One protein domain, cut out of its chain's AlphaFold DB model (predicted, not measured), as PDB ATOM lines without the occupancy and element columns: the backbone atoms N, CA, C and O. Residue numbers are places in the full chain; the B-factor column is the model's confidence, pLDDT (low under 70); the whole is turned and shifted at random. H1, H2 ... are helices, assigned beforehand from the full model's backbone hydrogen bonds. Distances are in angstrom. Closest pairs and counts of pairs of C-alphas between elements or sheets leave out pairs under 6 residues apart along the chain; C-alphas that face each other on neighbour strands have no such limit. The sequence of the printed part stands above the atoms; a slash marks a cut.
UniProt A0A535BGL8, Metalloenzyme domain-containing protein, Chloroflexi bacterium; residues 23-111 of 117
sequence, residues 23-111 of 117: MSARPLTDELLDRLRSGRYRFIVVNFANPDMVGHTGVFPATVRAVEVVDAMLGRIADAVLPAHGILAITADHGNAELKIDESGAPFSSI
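What this domain is: This is residues 23 to 111 of the 117 residues of the protein "Metalloenzyme domain-containing protein" of Chloroflexi bacterium (UniProt A0A535BGL8). The long helix H3 has H1 and the short H2 side by side with it, H1 and H2 nearly end to end, and residues 82 to 111 fold back lengthwise past them with no named element. The printed part has 89 residues, with three named helices in the order H1, H2, H3 and no named strand. The class is all helix, though under half of the residues are in named elements. The whole is loose, with a radius of gyration of the C-alphas of 15.2 A, and a rod spanning 50 by 20 by 17 A.

Where its parts are: H1, residues 25 to 38, begins at C-alpha 25 (-72.257, 7.055, -21.626) and is 20.0 A long. H2 is residues 50 to 55, 7.7 A. H3, residues 60 to 81, measures 31.3 A and ends at C-alpha 81 (-60.685, 19.975, -23.773).

How they stand to each other: H1 and H3 touch, their closest C-alphas, of Thr 29 and Met 73, 6.3 A apart, at a shallow tilt of 9 degrees, the same way. H2 and H3 form a helical hairpin at a shallow tilt of 13 degrees; H3 touches H2 with residues 62 to 70 alone, and the closest C-alphas, of Gly 55 and Thr 63, are 5.3 A apart. H1 and H2 are close but not clearly touching. In H1, H2 and H3 every O i to N i+4 pair is within hydrogen-bond range.

The domain as a whole: The C-alphas farthest apart, of Arg 40 and Ser 104, are 51.1 A apart. The printed part has no cut; the link H1 to H2 is long. No printed residue is under 70 in pLDDT.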
ATOM      1  N   MET A  23     -75.855   3.247 -18.975       98.25
ATOM      2  CA  MET A  23     -76.356   3.240 -20.346       98.25
ATOM      3  C   MET A  23     -75.202   3.105 -21.359       98.25
ATOM      4  O   MET A  23     -74.366   2.211 -21.249       98.25
ATOM      5  N   SER A  24     -75.118   4.028 -22.317       98.31
ATOM      6  CA  SER A  24     -74.049   4.087 -23.314       98.31
ATOM      7  C   SER A  24     -73.124   5.293 -23.116       98.31
ATOM      8  O   SER A  24     -72.440   5.702 -24.051       98.31
ATOM      9  N   ALA A  25     -73.058   5.858 -21.904       98.56
ATOM     10  CA  ALA A  25     -72.257   7.055 -21.626       98.56
ATOM     11  C   ALA A  25     -70.760   6.839 -21.907       98.56
ATOM     12  O   ALA A  25     -70.088   7.715 -22.449       98.56
ATOM     13  N   ARG A  26     -70.238   5.648 -21.583       98.50
ATOM     14  CA  ARG A  26     -68.829   5.283 -21.812       98.50
ATOM     15  C   ARG A  26     -68.471   5.224 -23.304       98.50
ATOM     16  O   ARG A  26     -67.616   6.014 -23.698       98.50
ATOM     17  N   PRO A  27     -69.130   4.392 -24.138       98.25
ATOM     18  CA  PRO A  27     -68.830   4.355 -25.569       98.25
ATOM     19  C   PRO A  27     -69.125   5.687 -26.275       98.25
ATOM     20  O   PRO A  27     -68.387   6.061 -27.179       98.25
ATOM     21  N   LEU A  28     -70.140   6.444 -25.836       98.44
ATOM     22  CA  LEU A  28     -70.380   7.805 -26.335       98.44
ATOM     23  C   LEU A  28     -69.191   8.732 -26.071       98.44
ATOM     24  O   LEU A  28     -68.759   9.462 -26.960       98.44
ATOM     25  N   THR A  29     -68.643   8.677 -24.861       98.62
ATOM     26  CA  THR A  29     -67.485   9.492 -24.480       98.62
ATOM     27  C   THR A  29     -66.233   9.077 -25.238       98.62
ATOM     28  O   THR A  29     -65.475   9.942 -25.663       98.62
ATOM     29  N   ASP A  30     -66.011   7.780 -25.449       98.44
ATOM     30  CA  ASP A  30     -64.857   7.284 -26.209       98.44
ATOM     31  C   ASP A  30     -64.853   7.859 -27.637       98.44
ATOM     32  O   ASP A  30     -63.869   8.459 -28.077       98.44
ATOM     33  N   GLU A  31     -66.004   7.788 -28.299       98.00
ATOM     34  CA  GLU A  31     -66.217   8.239 -29.674       98.00
ATOM     35  C   GLU A  31     -66.181   9.781 -29.810       98.00
ATOM     36  O   GLU A  31     -65.719  10.329 -30.821       98.00
ATOM     37  N   LEU A  32     -66.616  10.504 -28.769       97.62
ATOM     38  CA  LEU A  32     -66.445  11.956 -28.644       97.62
ATOM     39  C   LEU A  32     -64.965  12.336 -28.511       97.62
ATOM     40  O   LEU A  32     -64.492  13.245 -29.196       97.62
ATOM     41  N   LEU A  33     -64.219  11.641 -27.652       97.94
ATOM     42  CA  LEU A  33     -62.798  11.903 -27.439       97.94
ATOM     43  C   LEU A  33     -61.974  11.628 -28.704       97.94
ATOM     44  O   LEU A  33     -61.039  12.375 -28.992       97.94
ATOM     45  N   ASP A  34     -62.334  10.613 -29.495       97.38
ATOM     46  CA  ASP A  34     -61.728  10.376 -30.811       97.38
ATOM     47  C   ASP A  34     -61.970  11.542 -31.783       97.38
ATOM     48  O   ASP A  34     -61.050  11.982 -32.482       97.38
ATOM     49  N   ARG A  35     -63.176  12.124 -31.787       95.94
ATOM     50  CA  ARG A  35     -63.490  13.307 -32.612       95.94
ATOM     51  C   ARG A  35     -62.740  14.543 -32.164       95.94
ATOM     52  O   ARG A  35     -62.204  15.245 -33.023       95.94
ATOM     53  N   LEU A  36     -62.661  14.781 -30.858       95.12
ATOM     54  CA  LEU A  36     -61.873  15.876 -30.293       95.12
ATOM     55  C   LEU A  36     -60.401  15.749 -30.705       95.12
ATOM     56  O   LEU A  36     -59.839  16.694 -31.257       95.12
ATOM     57  N   ARG A  37     -59.807  14.556 -30.553       94.62
ATOM     58  CA  ARG A  37     -58.424  14.277 -30.978       94.62
ATOM     59  C   ARG A  37     -58.196  14.474 -32.474       94.62
ATOM     60  O   ARG A  37     -57.098  14.852 -32.869       94.62
ATOM     61  N   SER A  38     -59.209  14.235 -33.307       95.12
ATOM     62  CA  SER A  38     -59.079  14.412 -34.757       95.12
ATOM     63  C   SER A  38     -58.882  15.872 -35.186       95.12
ATOM     64  O   SER A  38     -58.434  16.113 -36.304       95.12
ATOM     65  N   GLY A  39     -59.263  16.846 -34.347       93.69
ATOM     66  CA  GLY A  39     -59.180  18.275 -34.664       93.69
ATOM     67  C   GLY A  39     -60.081  18.737 -35.820       93.69
ATOM     68  O   GLY A  39     -59.991  19.885 -36.246       93.69
ATOM     69  N   ARG A  40     -60.955  17.863 -36.344       94.44
ATOM     70  CA  ARG A  40     -61.816  18.158 -37.504       94.44
ATOM     71  C   ARG A  40     -62.986  19.084 -37.175       94.44
ATOM     72  O   ARG A  40     -63.514  19.735 -38.072       94.44
ATOM     73  N   TYR A  41     -63.398  19.129 -35.912       95.25
ATOM     74  CA  TYR A  41     -64.611  19.815 -35.479       95.25
ATOM     75  C   TYR A  41     -64.272  21.064 -34.677       95.25
ATOM     76  O   TYR A  41     -63.503  21.013 -33.720       95.25
ATOM     77  N   ARG A  42     -64.886  22.190 -35.048       94.38
ATOM     78  CA  ARG A  42     -64.811  23.443 -34.275       94.38
ATOM     79  C   ARG A  42     -65.903  23.558 -33.213       94.38
ATOM     80  O   ARG A  42     -65.800  24.400 -32.330       94.38
ATOM     81  N   PHE A  43     -66.943  22.744 -33.337       95.94
ATOM     82  CA  PHE A  43     -68.084  22.686 -32.443       95.94
ATOM     83  C   PHE A  43     -68.553  21.237 -32.369       95.94
ATOM     84  O   PHE A  43     -68.636  20.566 -33.399       95.94
ATOM     85  N   ILE A  44     -68.829  20.765 -31.158       97.12
ATOM     86  CA  ILE A  44     -69.420  19.456 -30.909       97.12
ATOM     87  C   ILE A  44     -70.499  19.644 -29.849       97.12
ATOM     88  O   ILE A  44     -70.276  20.325 -28.850       97.12
ATOM     89  N   VAL A  45     -71.651  19.024 -30.074       97.38
ATOM     90  CA  VAL A  45     -72.749  18.934 -29.113       97.38
ATOM     91  C   VAL A  45     -72.957  17.465 -28.762       97.38
ATOM     92  O   VAL A  45     -72.907  16.599 -29.635       97.38
ATOM     93  N   VAL A  46     -73.141  17.176 -27.476       97.75
ATOM     94  CA  VAL A  46     -73.354  15.822 -26.956       97.75
ATOM     95  C   VAL A  46     -74.450  15.863 -25.898       97.75
ATOM     96  O   VAL A  46     -74.516  16.804 -25.111       97.75
ATOM     97  N   ASN A  47     -75.308  14.845 -25.881       98.12
ATOM     98  CA  ASN A  47     -76.332  14.657 -24.859       98.12
ATOM     99  C   ASN A  47     -76.024  13.380 -24.063       98.12
ATOM    100  O   ASN A  47     -75.797  12.321 -24.650       98.12
ATOM    101  N   PHE A  48     -76.027  13.487 -22.734       98.38
ATOM    102  CA  PHE A  48     -75.971  12.342 -21.828       98.38
ATOM    103  C   PHE A  48     -77.367  12.062 -21.274       98.38
ATOM    104  O   PHE A  48     -77.823  12.737 -20.357       98.38
ATOM    105  N   ALA A  49     -78.023  11.033 -21.807       97.75
ATOM    106  CA  ALA A  49     -79.408  10.702 -21.469       97.75
ATOM    107  C   ALA A  49     -79.593  10.098 -20.061       97.75
ATOM    108  O   ALA A  49     -80.718   9.962 -19.588       97.75
ATOM    109  N   ASN A  50     -78.503   9.699 -19.396       98.31
ATOM    110  CA  ASN A  50     -78.545   8.904 -18.170       98.31
ATOM    111  C   ASN A  50     -79.384   9.517 -17.037       98.31
ATOM    112  O   ASN A  50     -80.229   8.794 -16.503       98.31
ATOM    113  N   PRO A  51     -79.198  10.797 -16.643       96.88
ATOM    114  CA  PRO A  51     -79.891  11.339 -15.476       96.88
ATOM    115  C   PRO A  51     -81.410  11.375 -15.667       96.88
ATOM    116  O   PRO A  51     -82.151  11.128 -14.719       96.88
ATOM    117  N   ASP A  52     -81.870  11.609 -16.897       97.06
ATOM    118  CA  ASP A  52     -83.291  11.641 -17.232       97.06
ATOM    119  C   ASP A  52     -83.886  10.234 -17.379       97.06
ATOM    120  O   ASP A  52     -84.791   9.843 -16.638       97.06
ATOM    121  N   MET A  53     -83.315   9.418 -18.268       97.19
ATOM    122  CA  MET A  53     -83.857   8.096 -18.593       97.19
ATOM    123  C   MET A  53     -83.846   7.149 -17.391       97.19
ATOM    124  O   MET A  53     -84.763   6.342 -17.225       97.19
ATOM    125  N   VAL A  54     -82.829   7.247 -16.530       97.12
ATOM    126  CA  VAL A  54     -82.785   6.499 -15.267       97.12
ATOM    127  C   VAL A  54     -83.632   7.194 -14.202       97.12
ATOM    128  O   VAL A  54     -84.275   6.519 -13.400       97.12
ATOM    129  N   GLY A  55     -83.699   8.528 -14.203       93.94
ATOM    130  CA  GLY A  55     -84.566   9.295 -13.308       93.94
ATOM    131  C   GLY A  55     -86.051   8.939 -13.449       93.94
ATOM    132  O   GLY A  55     -86.767   8.832 -12.451       93.94
ATOM    133  N   HIS A  56     -86.489   8.620 -14.668       94.69
ATOM    134  CA  HIS A  56     -87.841   8.146 -14.966       94.69
ATOM    135  C   HIS A  56     -88.213   6.798 -14.334       94.69
ATOM    136  O   HIS A  56     -89.393   6.464 -14.237       94.69
ATOM    137  N   THR A  57     -87.240   6.024 -13.854       92.62
ATOM    138  CA  THR A  57     -87.522   4.765 -13.146       92.62
ATOM    139  C   THR A  57     -87.985   4.992 -11.704       92.62
ATOM    140  O   THR A  57     -88.576   4.098 -11.103       92.62
ATOM    141  N   GLY A  58     -87.706   6.169 -11.125       90.81
ATOM    142  CA  GLY A  58     -87.936   6.453  -9.703       90.81
ATOM    143  C   GLY A  58     -87.008   5.687  -8.746       90.81
ATOM    144  O   GLY A  58     -87.151   5.805  -7.530       90.81
ATOM    145  N   VAL A  59     -86.046   4.909  -9.258       93.69
ATOM    146  CA  VAL A  59     -85.105   4.127  -8.445       93.69
ATOM    147  C   VAL A  59     -83.923   5.009  -8.044       93.69
ATOM    148  O   VAL A  59     -82.909   5.071  -8.737       93.69
ATOM    149  N   PHE A  60     -84.036   5.679  -6.893       93.69
ATOM    150  CA  PHE A  60     -83.043   6.658  -6.431       93.69
ATOM    151  C   PHE A  60     -81.582   6.158  -6.459       93.69
ATOM    152  O   PHE A  60     -80.748   6.860  -7.032       93.69
ATOM    153  N   PRO A  61     -81.231   4.953  -5.953       96.44
ATOM    154  CA  PRO A  61     -79.850   4.467  -6.031       96.44
ATOM    155  C   PRO A  61     -79.324   4.328  -7.468       96.44
ATOM    156  O   PRO A  61     -78.150   4.593  -7.724       96.44
ATOM    157  N   ALA A  62     -80.186   3.946  -8.416       97.31
ATOM    158  CA  ALA A  62     -79.812   3.858  -9.822       97.31
ATOM    159  C   ALA A  62     -79.645   5.252 -10.442       97.31
ATOM    160  O   ALA A  62     -78.695   5.471 -11.189       97.31
ATOM    161  N   THR A  63     -80.507   6.214 -10.091       97.38
ATOM    162  CA  THR A  63     -80.369   7.613 -10.523       97.38
ATOM    163  C   THR A  63     -79.068   8.237 -10.013       97.38
ATOM    164  O   THR A  63     -78.363   8.873 -10.791       97.38
ATOM    165  N   VAL A  64     -78.691   7.998  -8.750       97.88
ATOM    166  CA  VAL A  64     -77.390   8.434  -8.208       97.88
ATOM    167  C   VAL A  64     -76.252   7.863  -9.049       97.88
ATOM    168  O   VAL A  64     -75.395   8.606  -9.523       97.88
ATOM    169  N   ARG A  65     -76.287   6.555  -9.325       98.44
ATOM    170  CA  ARG A  65     -75.271   5.905 -10.156       98.44
ATOM    171  C   ARG A  65     -75.217   6.469 -11.578       98.44
ATOM    172  O   ARG A  65     -74.133   6.590 -12.142       98.44
ATOM    173  N   ALA A  66     -76.363   6.805 -12.162       98.38
ATOM    174  CA  ALA A  66     -76.449   7.406 -13.487       98.38
ATOM    175  C   ALA A  66     -75.731   8.765 -13.531       98.38
ATOM    176  O   ALA A  66     -74.941   9.011 -14.443       98.38
ATOM    177  N   VAL A  67     -75.943   9.604 -12.513       98.31
ATOM    178  CA  VAL A  67     -75.263  10.900 -12.366       98.31
ATOM    179  C   VAL A  67     -73.758  10.716 -12.145       98.31
ATOM    180  O   VAL A  67     -72.975  11.356 -12.839       98.31
ATOM    181  N   GLU A  68     -73.331   9.796 -11.271       98.69
ATOM    182  CA  GLU A  68     -71.903   9.487 -11.048       98.69
ATOM    183  C   GLU A  68     -71.188   9.036 -12.331       98.69
ATOM    184  O   GLU A  68     -70.026   9.371 -12.566       98.69
ATOM    185  N   VAL A  69     -71.867   8.255 -13.180       98.75
ATOM    186  CA  VAL A  69     -71.298   7.830 -14.463       98.75
ATOM    187  C   VAL A  69     -71.109   9.025 -15.393       98.75
ATOM    188  O   VAL A  69     -70.057   9.121 -16.027       98.75
ATOM    189  N   VAL A  70     -72.091   9.924 -15.478       98.62
ATOM    190  CA  VAL A  70     -71.993  11.131 -16.312       98.62
ATOM    191  C   VAL A  70     -70.913  12.073 -15.793       98.62
ATOM    192  O   VAL A  70     -70.113  12.543 -16.594       98.62
ATOM    193  N   ASP A  71     -70.815  12.275 -14.480       98.62
ATOM    194  CA  ASP A  71     -69.753  13.070 -13.852       98.62
ATOM    195  C   ASP A  71     -68.356  12.555 -14.237       98.62
ATOM    196  O   ASP A  71     -67.519  13.302 -14.751       98.62
ATOM    197  N   ALA A  72     -68.140  11.238 -14.144       98.75
ATOM    198  CA  ALA A  72     -66.887  10.630 -14.579       98.75
ATOM    199  C   ALA A  72     -66.604  10.858 -16.078       98.75
ATOM    200  O   ALA A  72     -65.446  10.992 -16.476       98.75
ATOM    201  N   MET A  73     -67.633  10.886 -16.935       98.69
ATOM    202  CA  MET A  73     -67.462  11.166 -18.367       98.69
ATOM    203  C   MET A  73     -67.168  12.645 -18.636       98.69
ATOM    204  O   MET A  73     -66.305  12.943 -19.463       98.69
ATOM    205  N   LEU A  74     -67.813  13.560 -17.910       98.50
ATOM    206  CA  LEU A  74     -67.510  14.990 -17.960       98.50
ATOM    207  C   LEU A  74     -66.059  15.259 -17.559       98.50
ATOM    208  O   LEU A  74     -65.383  16.011 -18.256       98.50
ATOM    209  N   GLY A  75     -65.547  14.582 -16.524       98.50
ATOM    210  CA  GLY A  75     -64.133  14.646 -16.147       98.50
ATOM    211  C   GLY A  75     -63.201  14.263 -17.300       98.50
ATOM    212  O   GLY A  75     -62.299  15.017 -17.653       98.50
ATOM    213  N   ARG A  76     -63.484  13.147 -17.987       98.62
ATOM    214  CA  ARG A  76     -62.700  12.712 -19.160       98.62
ATOM    215  C   ARG A  76     -62.735  13.724 -20.308       98.62
ATOM    216  O   ARG A  76     -61.736  13.892 -21.005       98.62
ATOM    217  N   ILE A  77     -63.881  14.365 -20.539       98.44
ATOM    218  CA  ILE A  77     -64.028  15.399 -21.573       98.44
ATOM    219  C   ILE A  77     -63.251  16.654 -21.171       98.44
ATOM    220  O   ILE A  77     -62.520  17.203 -21.994       98.44
ATOM    221  N   ALA A  78     -63.353  17.084 -19.912       98.12
ATOM    222  CA  ALA A  78     -62.616  18.227 -19.385       98.12
ATOM    223  C   ALA A  78     -61.097  18.030 -19.519       98.12
ATOM    224  O   ALA A  78     -60.414  18.923 -20.024       98.12
ATOM    225  N   ASP A  79     -60.589  16.840 -19.186       98.06
ATOM    226  CA  ASP A  79     -59.170  16.478 -19.324       98.06
ATOM    227  C   ASP A  79     -58.670  16.528 -20.776       98.06
ATOM    228  O   ASP A  79     -57.485  16.746 -21.020       98.06
ATOM    229  N   ALA A  80     -59.554  16.347 -21.760       96.94
ATOM    230  CA  ALA A  80     -59.203  16.465 -23.173       96.94
ATOM    231  C   ALA A  80     -59.332  17.902 -23.702       96.94
ATOM    232  O   ALA A  80     -58.530  18.329 -24.532       96.94
ATOM    233  N   VAL A  81     -60.342  18.647 -23.246       97.12
ATOM    234  CA  VAL A  81     -60.685  19.975 -23.773       97.12
ATOM    235  C   VAL A  81     -59.823  21.077 -23.154       97.12
ATOM    236  O   VAL A  81     -59.315  21.932 -23.883       97.12
ATOM    237  N   LEU A  82     -59.633  21.071 -21.830       95.75
ATOM    238  CA  LEU A  82     -58.970  22.168 -21.118       95.75
ATOM    239  C   LEU A  82     -57.478  22.307 -21.478       95.75
ATOM    240  O   LEU A  82     -57.055  23.430 -21.766       95.75
ATOM    241  N   PRO A  83     -56.671  21.225 -21.558       95.38
ATOM    242  CA  PRO A  83     -55.269  21.337 -21.973       95.38
ATOM    243  C   PRO A  83     -55.098  21.762 -23.435       95.38
ATOM    244  O   PRO A  83     -54.061  22.310 -23.800       95.38
ATOM    245  N   ALA A  84     -56.116  21.537 -24.271       93.12
ATOM    246  CA  ALA A  84     -56.146  21.978 -25.662       93.12
ATOM    247  C   ALA A  84     -56.613  23.441 -25.822       93.12
ATOM    248  O   ALA A  84     -56.831  23.888 -26.948       93.12
ATOM    249  N   HIS A  85     -56.786  24.182 -24.718       94.31
ATOM    250  CA  HIS A  85     -57.342  25.541 -24.690       94.31
ATOM    251  C   HIS A  85     -58.741  25.652 -25.326       94.31
ATOM    252  O   HIS A  85     -59.125  26.711 -25.827       94.31
ATOM    253  N   GLY A  86     -59.504  24.557 -25.317       95.56
ATOM    254  CA  GLY A  86     -60.898  24.547 -25.740       95.56
ATOM    255  C   GLY A  86     -61.837  25.079 -24.655       95.56
ATOM    256  O   GLY A  86     -61.453  25.271 -23.502       95.56
ATOM    257  N   ILE A  87     -63.095  25.298 -25.034       97.38
ATOM    258  CA  ILE A  87     -64.165  25.711 -24.121       97.38
ATOM    259  C   ILE A  87     -65.106  24.525 -23.930       97.38
ATOM    260  O   ILE A  87     -65.603  23.969 -24.910       97.38
ATOM    261  N   LEU A  88     -65.367  24.166 -22.674       97.62
ATOM    262  CA  LEU A  88     -66.393  23.200 -22.300       97.62
ATOM    263  C   LEU A  88     -67.569  23.954 -21.671       97.62
ATOM    264  O   LEU A  88     -67.430  24.521 -20.590       97.62
ATOM    265  N   ALA A  89     -68.709  23.969 -22.360       97.56
ATOM    266  CA  ALA A  89     -69.972  24.462 -21.821       97.56
ATOM    267  C   ALA A  89     -70.818  23.263 -21.380       97.56
ATOM    268  O   ALA A  89     -71.051  22.350 -22.172       97.56
ATOM    269  N   ILE A  90     -71.246  23.264 -20.121       97.31
ATOM    270  CA  ILE A  90     -72.064  22.208 -19.517       97.31
ATOM    271  C   ILE A  90     -73.403  22.841 -19.165       97.31
ATOM    272  O   ILE A  90     -73.424  23.904 -18.556       97.31
ATOM    273  N   THR A  91     -74.497  22.210 -19.575       96.62
ATOM    274  CA  THR A  91     -75.856  22.643 -19.246       96.62
ATOM    275  C   THR A  91     -76.807  21.448 -19.309       96.62
ATOM    276  O   THR A  91     -76.392  20.341 -19.671       96.62
ATOM    277  N   ALA A  92     -78.069  21.670 -18.963       95.12
ATOM    278  CA  ALA A  92     -79.156  20.708 -19.084       95.12
ATOM    279  C   ALA A  92     -80.299  21.314 -19.913       95.12
ATOM    280  O   ALA A  92     -80.385  22.528 -20.086       95.12
ATOM    281  N   ASP A  93     -81.182  20.470 -20.432       93.88
ATOM    282  CA  ASP A  93     -82.406  20.873 -21.128       93.88
ATOM    283  C   ASP A  93     -83.608  20.994 -20.180       93.88
ATOM    284  O   ASP A  93     -84.474  21.845 -20.388       93.88
ATOM    285  N   HIS A  94     -83.638  20.184 -19.118       93.31
ATOM    286  CA  HIS A  94     -84.587  20.278 -18.009       93.31
ATOM    287  C   HIS A  94     -84.088  19.538 -16.754       93.31
ATOM    288  O   HIS A  94     -83.005  18.953 -16.730       93.31
ATOM    289  N   GLY A  95     -84.901  19.575 -15.695       90.19
ATOM    290  CA  GLY A  95     -84.692  18.831 -14.458       90.19
ATOM    291  C   GLY A  95     -85.379  17.459 -14.450       90.19
ATOM    292  O   GLY A  95     -86.380  17.242 -15.142       90.19
ATOM    293  N   ASN A  96     -84.850  16.519 -13.670       92.12
ATOM    294  CA  ASN A  96     -85.446  15.219 -13.346       92.12
ATOM    295  C   ASN A  96     -84.756  14.628 -12.102       92.12
ATOM    296  O   ASN A  96     -85.370  14.501 -11.041       92.12
ATOM    297  N   ALA A  97     -83.474  14.269 -12.238       91.94
ATOM    298  CA  ALA A  97     -82.700  13.488 -11.268       91.94
ATOM    299  C   ALA A  97     -82.590  14.118  -9.866       91.94
ATOM    300  O   ALA A  97     -82.369  13.400  -8.891       91.94
ATOM    301  N   GLU A  98     -82.768  15.431  -9.749       89.12
ATOM    302  CA  GLU A  98     -82.691  16.193  -8.504       89.12
ATOM    303  C   GLU A  98     -83.836  15.909  -7.520       89.12
ATOM    304  O   GLU A  98     -83.682  16.164  -6.327       89.12
ATOM    305  N   LEU A  99     -84.965  15.361  -7.986       88.69
ATOM    306  CA  LEU A  99     -86.112  15.032  -7.137       88.69
ATOM    307  C   LEU A  99     -86.668  13.650  -7.478       88.69
ATOM    308  O   LEU A  99     -87.519  13.519  -8.352       88.69
ATOM    309  N   LYS A 100     -86.196  12.598  -6.801       89.44
ATOM    310  CA  LYS A 100     -86.694  11.214  -6.988       89.44
ATOM    311  C   LYS A 100     -87.525  10.676  -5.828       89.44
ATOM    312  O   LYS A 100     -88.063   9.577  -5.928       89.44
ATOM    313  N   ILE A 101     -87.622  11.434  -4.745       84.88
ATOM    314  CA  ILE A 101     -88.446  11.120  -3.581       84.88
ATOM    315  C   ILE A 101     -89.235  12.387  -3.269       84.88
ATOM    316  O   ILE A 101     -88.633  13.452  -3.136       84.88
ATOM    317  N   ASP A 102     -90.560  12.287  -3.222       86.12
ATOM    318  CA  ASP A 102     -91.423  13.428  -2.918       86.12
ATOM    319  C   ASP A 102     -91.494  13.724  -1.407       86.12
ATOM    320  O   ASP A 102     -90.916  13.019  -0.577       86.12
ATOM    321  N   GLU A 103     -92.232  14.771  -1.033       87.50
ATOM    322  CA  GLU A 103     -92.409  15.179   0.369       87.50
ATOM    323  C   GLU A 103     -93.069  14.098   1.244       87.50
ATOM    324  O   GLU A 103     -92.916  14.108   2.465       87.50
ATOM    325  N   SER A 104     -93.792  13.154   0.633       88.62
ATOM    326  CA  SER A 104     -94.426  12.028   1.322       88.62
ATOM    327  C   SER A 104     -93.496  10.820   1.494       88.62
ATOM    328  O   SER A 104     -93.846   9.870   2.196       88.62
ATOM    329  N   GLY A 105     -92.307  10.851   0.884       86.25
ATOM    330  CA  GLY A 105     -91.365   9.734   0.855       86.25
ATOM    331  C   GLY A 105     -91.630   8.728  -0.270       86.25
ATOM    332  O   GLY A 105     -90.993   7.673  -0.299       86.25
ATOM    333  N   ALA A 106     -92.555   9.021  -1.188       86.50
ATOM    334  CA  ALA A 106     -92.874   8.151  -2.312       86.50
ATOM    335  C   ALA A 106     -91.924   8.392  -3.505       86.50
ATOM    336  O   ALA A 106     -91.409   9.502  -3.672       86.50
ATOM    337  N   PRO A 107     -91.682   7.378  -4.361       86.19
ATOM    338  CA  PRO A 107     -90.889   7.550  -5.575       86.19
ATOM    339  C   PRO A 107     -91.499   8.578  -6.537       86.19
ATOM    340  O   PRO A 107     -92.693   8.534  -6.829       86.19
ATOM    341  N   PHE A 108     -90.655   9.445  -7.096       84.88
ATOM    342  CA  PHE A 108     -91.032  10.448  -8.093       84.88
ATOM    343  C   PHE A 108     -90.330  10.176  -9.429       84.88
ATOM    344  O   PHE A 108     -89.107  10.269  -9.536       84.88
ATOM    345  N   SER A 109     -91.104   9.864 -10.466       79.25
ATOM    346  CA  SER A 109     -90.609   9.417 -11.778       79.25
ATOM    347  C   SER A 109     -90.777  10.437 -12.911       79.25
ATOM    348  O   SER A 109     -90.449  10.128 -14.051       79.25
ATOM    349  N   SER A 110     -91.283  11.641 -12.645       80.81
ATOM    350  CA  SER A 110     -91.507  12.671 -13.673       80.81
ATOM    351  C   SER A 110     -90.335  13.653 -13.782       80.81
ATOM    352  O   SER A 110     -89.458  13.687 -12.914       80.81
ATOM    353  N   ILE A 111     -90.349  14.479 -14.835       77.81
ATOM    354  CA  ILE A 111     -89.485  15.662 -14.933       77.81
ATOM    355  C   ILE A 111     -89.810  16.657 -13.813       77.81
ATOM    356  O   ILE A 111     -90.951  16.732 -13.345       77.81
TER     357      ILE A 111